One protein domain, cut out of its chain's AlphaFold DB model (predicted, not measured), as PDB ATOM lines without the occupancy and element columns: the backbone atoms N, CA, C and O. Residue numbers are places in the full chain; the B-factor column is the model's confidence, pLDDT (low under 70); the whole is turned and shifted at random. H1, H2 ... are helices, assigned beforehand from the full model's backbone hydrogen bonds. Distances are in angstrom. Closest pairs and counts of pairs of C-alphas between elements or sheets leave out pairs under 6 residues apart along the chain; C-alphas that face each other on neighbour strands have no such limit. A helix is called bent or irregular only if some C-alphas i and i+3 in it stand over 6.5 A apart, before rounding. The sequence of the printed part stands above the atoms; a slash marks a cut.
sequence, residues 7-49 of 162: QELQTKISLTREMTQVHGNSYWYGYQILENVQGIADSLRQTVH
ATOM      1  N   GLN A   7      11.548  38.533  22.631       71.56
ATOM      2  CA  GLN A   7      12.792  38.942  21.963       71.56
ATOM      3  C   GLN A   7      13.345  40.232  22.574       71.56
ATOM      4  O   GLN A   7      14.549  40.344  22.829       71.56
ATOM      5  N   GLU A   8      12.464  41.183  22.895       82.00
ATOM      6  CA  GLU A   8      12.880  42.402  23.587       82.00
ATOM      7  C   GLU A   8      13.405  42.108  25.001       82.00
ATOM      8  O   GLU A   8      14.380  42.722  25.434       82.00
ATOM      9  N   LEU A   9      12.783  41.175  25.732       83.94
ATOM     10  CA  LEU A   9      13.165  40.839  27.104       83.94
ATOM     11  C   LEU A   9      14.595  40.300  27.177       83.94
ATOM     12  O   LEU A   9      15.369  40.730  28.027       83.94
ATOM     13  N   GLN A  10      14.957  39.382  26.280       84.56
ATOM     14  CA  GLN A  10      16.304  38.820  26.260       84.56
ATOM     15  C   GLN A  10      17.352  39.894  25.952       84.56
ATOM     16  O   GLN A  10      18.366  39.964  26.640       84.56
ATOM     17  N   THR A  11      17.073  40.772  24.985       88.38
ATOM     18  CA  THR A  11      17.956  41.898  24.639       88.38
ATOM     19  C   THR A  11      18.149  42.844  25.826       88.38
ATOM     20  O   THR A  11      19.281  43.195  26.157       88.38
ATOM     21  N   LYS A  12      17.062  43.197  26.528       88.94
ATOM     22  CA  LYS A  12      17.104  44.035  27.739       88.94
ATOM     23  C   LYS A  12      17.964  43.403  28.837       88.94
ATOM     24  O   LYS A  12      18.747  44.104  29.467       88.94
ATOM     25  N   ILE A  13      17.861  42.089  29.047       89.88
ATOM     26  CA  ILE A  13      18.652  41.392  30.073       89.88
ATOM     27  C   ILE A  13      20.130  41.276  29.676       89.88
ATOM     28  O   ILE A  13      21.000  41.388  30.536       89.88
ATOM     29  N   SER A  14      20.441  41.066  28.394       89.56
ATOM     30  CA  SER A  14      21.830  41.100  27.922       89.56
ATOM     31  C   SER A  14      22.461  42.467  28.182       89.56
ATOM     32  O   SER A  14      23.534  42.533  28.771       89.56
ATOM     33  N   LEU A  15      21.741  43.547  27.863       91.25
ATOM     34  CA  LEU A  15      22.202  44.908  28.122       91.25
ATOM     35  C   LEU A  15      22.437  45.166  29.621       91.25
ATOM     36  O   LEU A  15      23.442  45.766  29.988       91.25
ATOM     37  N   THR A  16      21.554  44.690  30.509       92.00
ATOM     38  CA  THR A  16      21.769  44.868  31.957       92.00
ATOM     39  C   THR A  16      22.975  44.095  32.483       92.00
ATOM     40  O   THR A  16      23.588  44.538  33.446       92.00
ATOM     41  N   ARG A  17      23.369  42.987  31.847       89.62
ATOM     42  CA  ARG A  17      24.571  42.216  32.220       89.62
ATOM     43  C   ARG A  17      25.881  42.885  31.826       89.62
ATOM     44  O   ARG A  17      26.905  42.586  32.430       89.62
ATOM     45  N   GLU A  18      25.856  43.773  30.839       93.19
ATOM     46  CA  GLU A  18      27.017  44.587  30.460       93.19
ATOM     47  C   GLU A  18      27.258  45.737  31.453       93.19
ATOM     48  O   GLU A  18      28.349  46.301  31.516       93.19
ATOM     49  N   MET A  19      26.254  46.076  32.267       93.50
ATOM     50  CA  MET A  19      26.317  47.160  33.241       93.50
ATOM     51  C   MET A  19      26.790  46.645  34.603       93.50
ATOM     52  O   MET A  19      26.008  46.096  35.374       93.50
ATOM     53  N   THR A  20      28.051  46.894  34.956       90.12
ATOM     54  CA  THR A  20      28.655  46.410  36.216       90.12
ATOM     55  C   THR A  20      27.959  46.912  37.484       90.12
ATOM     56  O   THR A  20      28.038  46.263  38.520       90.12
ATOM     57  N   GLN A  21      27.272  48.058  37.423       89.81
ATOM     58  CA  GLN A  21      26.480  48.598  38.537       89.81
ATOM     59  C   GLN A  21      25.094  47.947  38.699       89.81
ATOM     60  O   GLN A  21      24.396  48.228  39.677       89.81
ATOM     61  N   VAL A  22      24.659  47.121  37.741       89.75
ATOM     62  CA  VAL A  22      23.345  46.474  37.754       89.75
ATOM     63  C   VAL A  22      23.491  45.029  38.223       89.75
ATOM     64  O   VAL A  22      24.092  44.193  37.563       89.75
ATOM     65  N   HIS A  23      22.884  44.719  39.366       86.50
ATOM     66  CA  HIS A  23      23.019  43.409  40.020       86.50
ATOM     67  C   HIS A  23      21.814  42.480  39.809       86.50
ATOM     68  O   HIS A  23      21.733  41.411  40.410       86.50
ATOM     69  N   GLY A  24      20.839  42.879  38.990       87.56
ATOM     70  CA  GLY A  24      19.634  42.090  38.781       87.56
ATOM     71  C   GLY A  24      18.582  42.792  37.936       87.56
ATOM     72  O   GLY A  24      18.751  43.928  37.503       87.56
ATOM     73  N   ASN A  25      17.479  42.086  37.707       88.75
ATOM     74  CA  ASN A  25      16.335  42.575  36.947       88.75
ATOM     75  C   ASN A  25      15.064  42.374  37.781       88.75
ATOM     76  O   ASN A  25      14.905  41.331  38.417       88.75
ATOM     77  N   SER A  26      14.159  43.352  37.747       87.62
ATOM     78  CA  SER A  26      12.815  43.245  38.322       87.62
ATOM     79  C   SER A  26      11.794  43.157  37.193       87.62
ATOM     80  O   SER A  26      11.894  43.894  36.212       87.62
ATOM     81  N   TYR A  27      10.826  42.250  37.314       86.56
ATOM     82  CA  TYR A  27       9.858  41.973  36.256       86.56
ATOM     83  C   TYR A  27       8.443  42.338  36.691       86.56
ATOM     84  O   TYR A  27       7.965  41.901  37.736       86.56
ATOM     85  N   TRP A  28       7.755  43.092  35.837       83.00
ATOM     86  CA  TRP A  28       6.354  43.460  36.004       83.00
ATOM     87  C   TRP A  28       5.644  43.423  34.639       83.00
ATOM     88  O   TRP A  28       6.174  43.932  33.655       83.00
ATOM     89  N   TYR A  29       4.450  42.844  34.503       85.19
ATOM     90  CA  TYR A  29       3.597  42.248  35.537       85.19
ATOM     91  C   TYR A  29       3.942  40.770  35.787       85.19
ATOM     92  O   TYR A  29       4.023  39.984  34.843       85.19
ATOM     93  N   GLY A  30       4.120  40.379  37.055       84.62
ATOM     94  CA  GLY A  30       4.622  39.046  37.426       84.62
ATOM     95  C   GLY A  30       3.767  37.872  36.931       84.62
ATOM     96  O   GLY A  30       4.313  36.813  36.622       84.62
ATOM     97  N   TYR A  31       2.454  38.066  36.760       87.06
ATOM     98  CA  TYR A  31       1.551  37.018  36.263       87.06
ATOM     99  C   TYR A  31       1.942  36.499  34.880       87.06
ATOM    100  O   TYR A  31       1.806  35.311  34.624       87.06
ATOM    101  N   GLN A  32       2.519  37.339  34.015       85.19
ATOM    102  CA  GLN A  32       2.949  36.894  32.685       85.19
ATOM    103  C   GLN A  32       4.068  35.845  32.755       85.19
ATOM    104  O   GLN A  32       4.156  34.974  31.891       85.19
ATOM    105  N   ILE A  33       4.908  35.913  33.792       87.94
ATOM    106  CA  ILE A  33       5.937  34.906  34.062       87.94
ATOM    107  C   ILE A  33       5.303  33.675  34.716       87.94
ATOM    108  O   ILE A  33       5.624  32.558  34.325       87.94
ATOM    109  N   LEU A  34       4.386  33.852  35.674       88.69
ATOM    110  CA  LEU A  34       3.722  32.730  36.354       88.69
ATOM    111  C   LEU A  34       2.904  31.859  35.391       88.69
ATOM    112  O   LEU A  34       2.989  30.636  35.450       88.69
ATOM    113  N   GLU A  35       2.172  32.484  34.473       90.81
ATOM    114  CA  GLU A  35       1.361  31.820  33.445       90.81
ATOM    115  C   GLU A  35       2.190  31.347  32.240       90.81
ATOM    116  O   GLU A  35       1.642  30.788  31.293       90.81
ATOM    117  N   ASN A  36       3.509  31.583  32.247       89.81
ATOM    118  CA  ASN A  36       4.411  31.268  31.139       89.81
ATOM    119  C   ASN A  36       3.901  31.801  29.783       89.81
ATOM    120  O   ASN A  36       3.987  31.132  28.750       89.81
ATOM    121  N   VAL A  37       3.359  33.024  29.779       86.00
ATOM    122  CA  VAL A  37       2.809  33.656  28.574       86.00
ATOM    123  C   VAL A  37       3.879  33.646  27.482       86.00
ATOM    124  O   VAL A  37       5.017  34.037  27.723       86.00
ATOM    125  N   GLN A  38       3.543  33.154  26.286       84.81
ATOM    126  CA  GLN A  38       4.474  33.056  25.147       84.81
ATOM    127  C   GLN A  38       5.799  32.311  25.450       84.81
ATOM    128  O   GLN A  38       6.807  32.515  24.765       84.81
ATOM    129  N   GLY A  39       5.824  31.443  26.467       87.56
ATOM    130  CA  GLY A  39       7.016  30.687  26.860       87.56
ATOM    131  C   GLY A  39       8.099  31.530  27.547       87.56
ATOM    132  O   GLY A  39       9.277  31.164  27.501       87.56
ATOM    133  N   ILE A  40       7.744  32.681  28.133       87.12
ATOM    134  CA  ILE A  40       8.694  33.573  28.818       87.12
ATOM    135  C   ILE A  40       9.398  32.855  29.977       87.12
ATOM    136  O   ILE A  40      10.618  32.955  30.097       87.12
ATOM    137  N   ALA A  41       8.668  32.121  30.820       89.12
ATOM    138  CA  ALA A  41       9.252  31.448  31.978       89.12
ATOM    139  C   ALA A  41      10.223  30.342  31.559       89.12
ATOM    140  O   ALA A  41      11.290  30.206  32.157       89.12
ATOM    141  N   ASP A  42       9.891  29.602  30.501       90.56
ATOM    142  CA  ASP A  42      10.782  28.580  29.948       90.56
ATOM    143  C   ASP A  42      12.052  29.206  29.387       90.56
ATOM    144  O   ASP A  42      13.150  28.751  29.697       90.56
ATOM    145  N   SER A  43      11.922  30.307  28.639       88.38
ATOM    146  CA  SER A  43      13.073  31.069  28.152       88.38
ATOM    147  C   SER A  43      13.956  31.531  29.310       88.38
ATOM    148  O   SER A  43      15.167  31.327  29.293       88.38
ATOM    149  N   LEU A  44      13.356  32.111  30.353       89.00
ATOM    150  CA  LEU A  44      14.096  32.561  31.523       89.00
ATOM    151  C   LEU A  44      14.818  31.397  32.207       89.00
ATOM    152  O   LEU A  44      15.991  31.544  32.514       89.00
ATOM    153  N   ARG A  45      14.187  30.236  32.398       89.31
ATOM    154  CA  ARG A  45      14.832  29.077  33.042       89.31
ATOM    155  C   ARG A  45      15.915  28.430  32.177       89.31
ATOM    156  O   ARG A  45      16.939  28.005  32.697       89.31
ATOM    157  N   GLN A  46      15.701  28.329  30.868       88.38
ATOM    158  CA  GLN A  46      16.574  27.561  29.974       88.38
ATOM    159  C   GLN A  46      17.740  28.384  29.419       88.38
ATOM    160  O   GLN A  46      18.815  27.835  29.162       88.38
ATOM    161  N   THR A  47      17.561  29.690  29.208       85.06
ATOM    162  CA  THR A  47      18.575  30.526  28.546       85.06
ATOM    163  C   THR A  47      19.143  31.592  29.465       85.06
ATOM    164  O   THR A  47      20.361  31.738  29.534       85.06
ATOM    165  N   VAL A  48      18.289  32.312  30.191       85.62
ATOM    166  CA  VAL A  48      18.718  33.512  30.915       85.62
ATOM    167  C   VAL A  48      19.214  33.182  32.327       85.62
ATOM    168  O   VAL A  48      20.383  33.401  32.628       85.62
ATOM    169  N   HIS A  49      18.366  32.630  33.187       88.38
ATOM    170  CA  HIS A  49      18.598  32.340  34.608       88.38
ATOM    171  C   HIS A  49      18.649  30.827  34.850       88.38
ATOM    172  O   HIS A  49      17.777  30.255  35.501       88.38
TER     173      HIS A  49
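Overview. This is residues 7 to 49 of the 162 residues of an uncharacterized protein of Bacteroidales bacterium (UniProt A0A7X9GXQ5). The model is an open loop of chain built on two 12-residue helices, H1 and H3, which run roughly the same way but meet little, the first part of H1 coming near the end of H3. Beyond H1 a long stretch with no named element, residues 19 to 30, folds back along the long axis to the small helix H2, and from there H3 sets out again in the direction of H1; residues 18 to 23 stick out at one end. The printed part has 43 residues with three named helices, H1, H2 and H3 in that order along the chain, and no named strand, and its class is all helix. It is only just compact, close to loose, with a radius of gyration of the C-alphas of 10.8 A, and its outline is elongated, spanning 31 by 18 by 16 A.

Arrangement. H1, residues 7 to 18, touches no helix. It is close to H3, residues 37 to 48, but not clearly touching, with 2 pairs of C-alphas within 8 A; the closest C-alphas are those of Gln 10 and Val 48, 7.5 A apart. The two run the same way at a shallow tilt of 30 degrees, and their centres are 13.2 A apart. H2, residues 31 to 34, and H3 touch only at the corner by their link, H3 with residues 40 to 41 alone; the closest C-alphas are those of Ile 33 and Ala 41, 5.2 A apart. H1 and H2 are apart. In H1 every O i to N i+4 pair is within hydrogen-bond range, in H3 6 of 8 are, and H2 is too short for such a pair, but its one O i to N i+3 pair is within range.

Along the chain. H1 begins at Gln 7, whose C-alpha is at (12.792, 38.942, 21.963), and measures 17.5 A from first to last C-alpha, ending at Glu 18 at (27.017, 44.587, 30.460). H3, Val 37 to Val 48, measures 16.1 A and ends with C-alpha 48 at (18.718, 33.512, 30.915). H3 is irregular: C-alphas 38 and 41 are 8.5 A apart, against about 5 A in a regular helix. H2, Tyr 31 to Leu 34, measures 4.8 A.

Size, cuts and confidence. The two C-alphas farthest apart are those of Thr 20 and Glu 35, 31.1 A. The C-alphas of Gln 7 and His 49, the first and last printed residues, are 15.4 A apart. The link from H1 to H2 is long, 12 residues, and its C-alphas lie 7 to 17 A from the mean of the C-alphas; residues 18 to 23, of which 18 belongs to H1, stand free. The link from H2 to H3 is tight, 2 residues. The printed part has no cut. The mean pLDDT of the printed part is 87.6, and no printed residue is under 70.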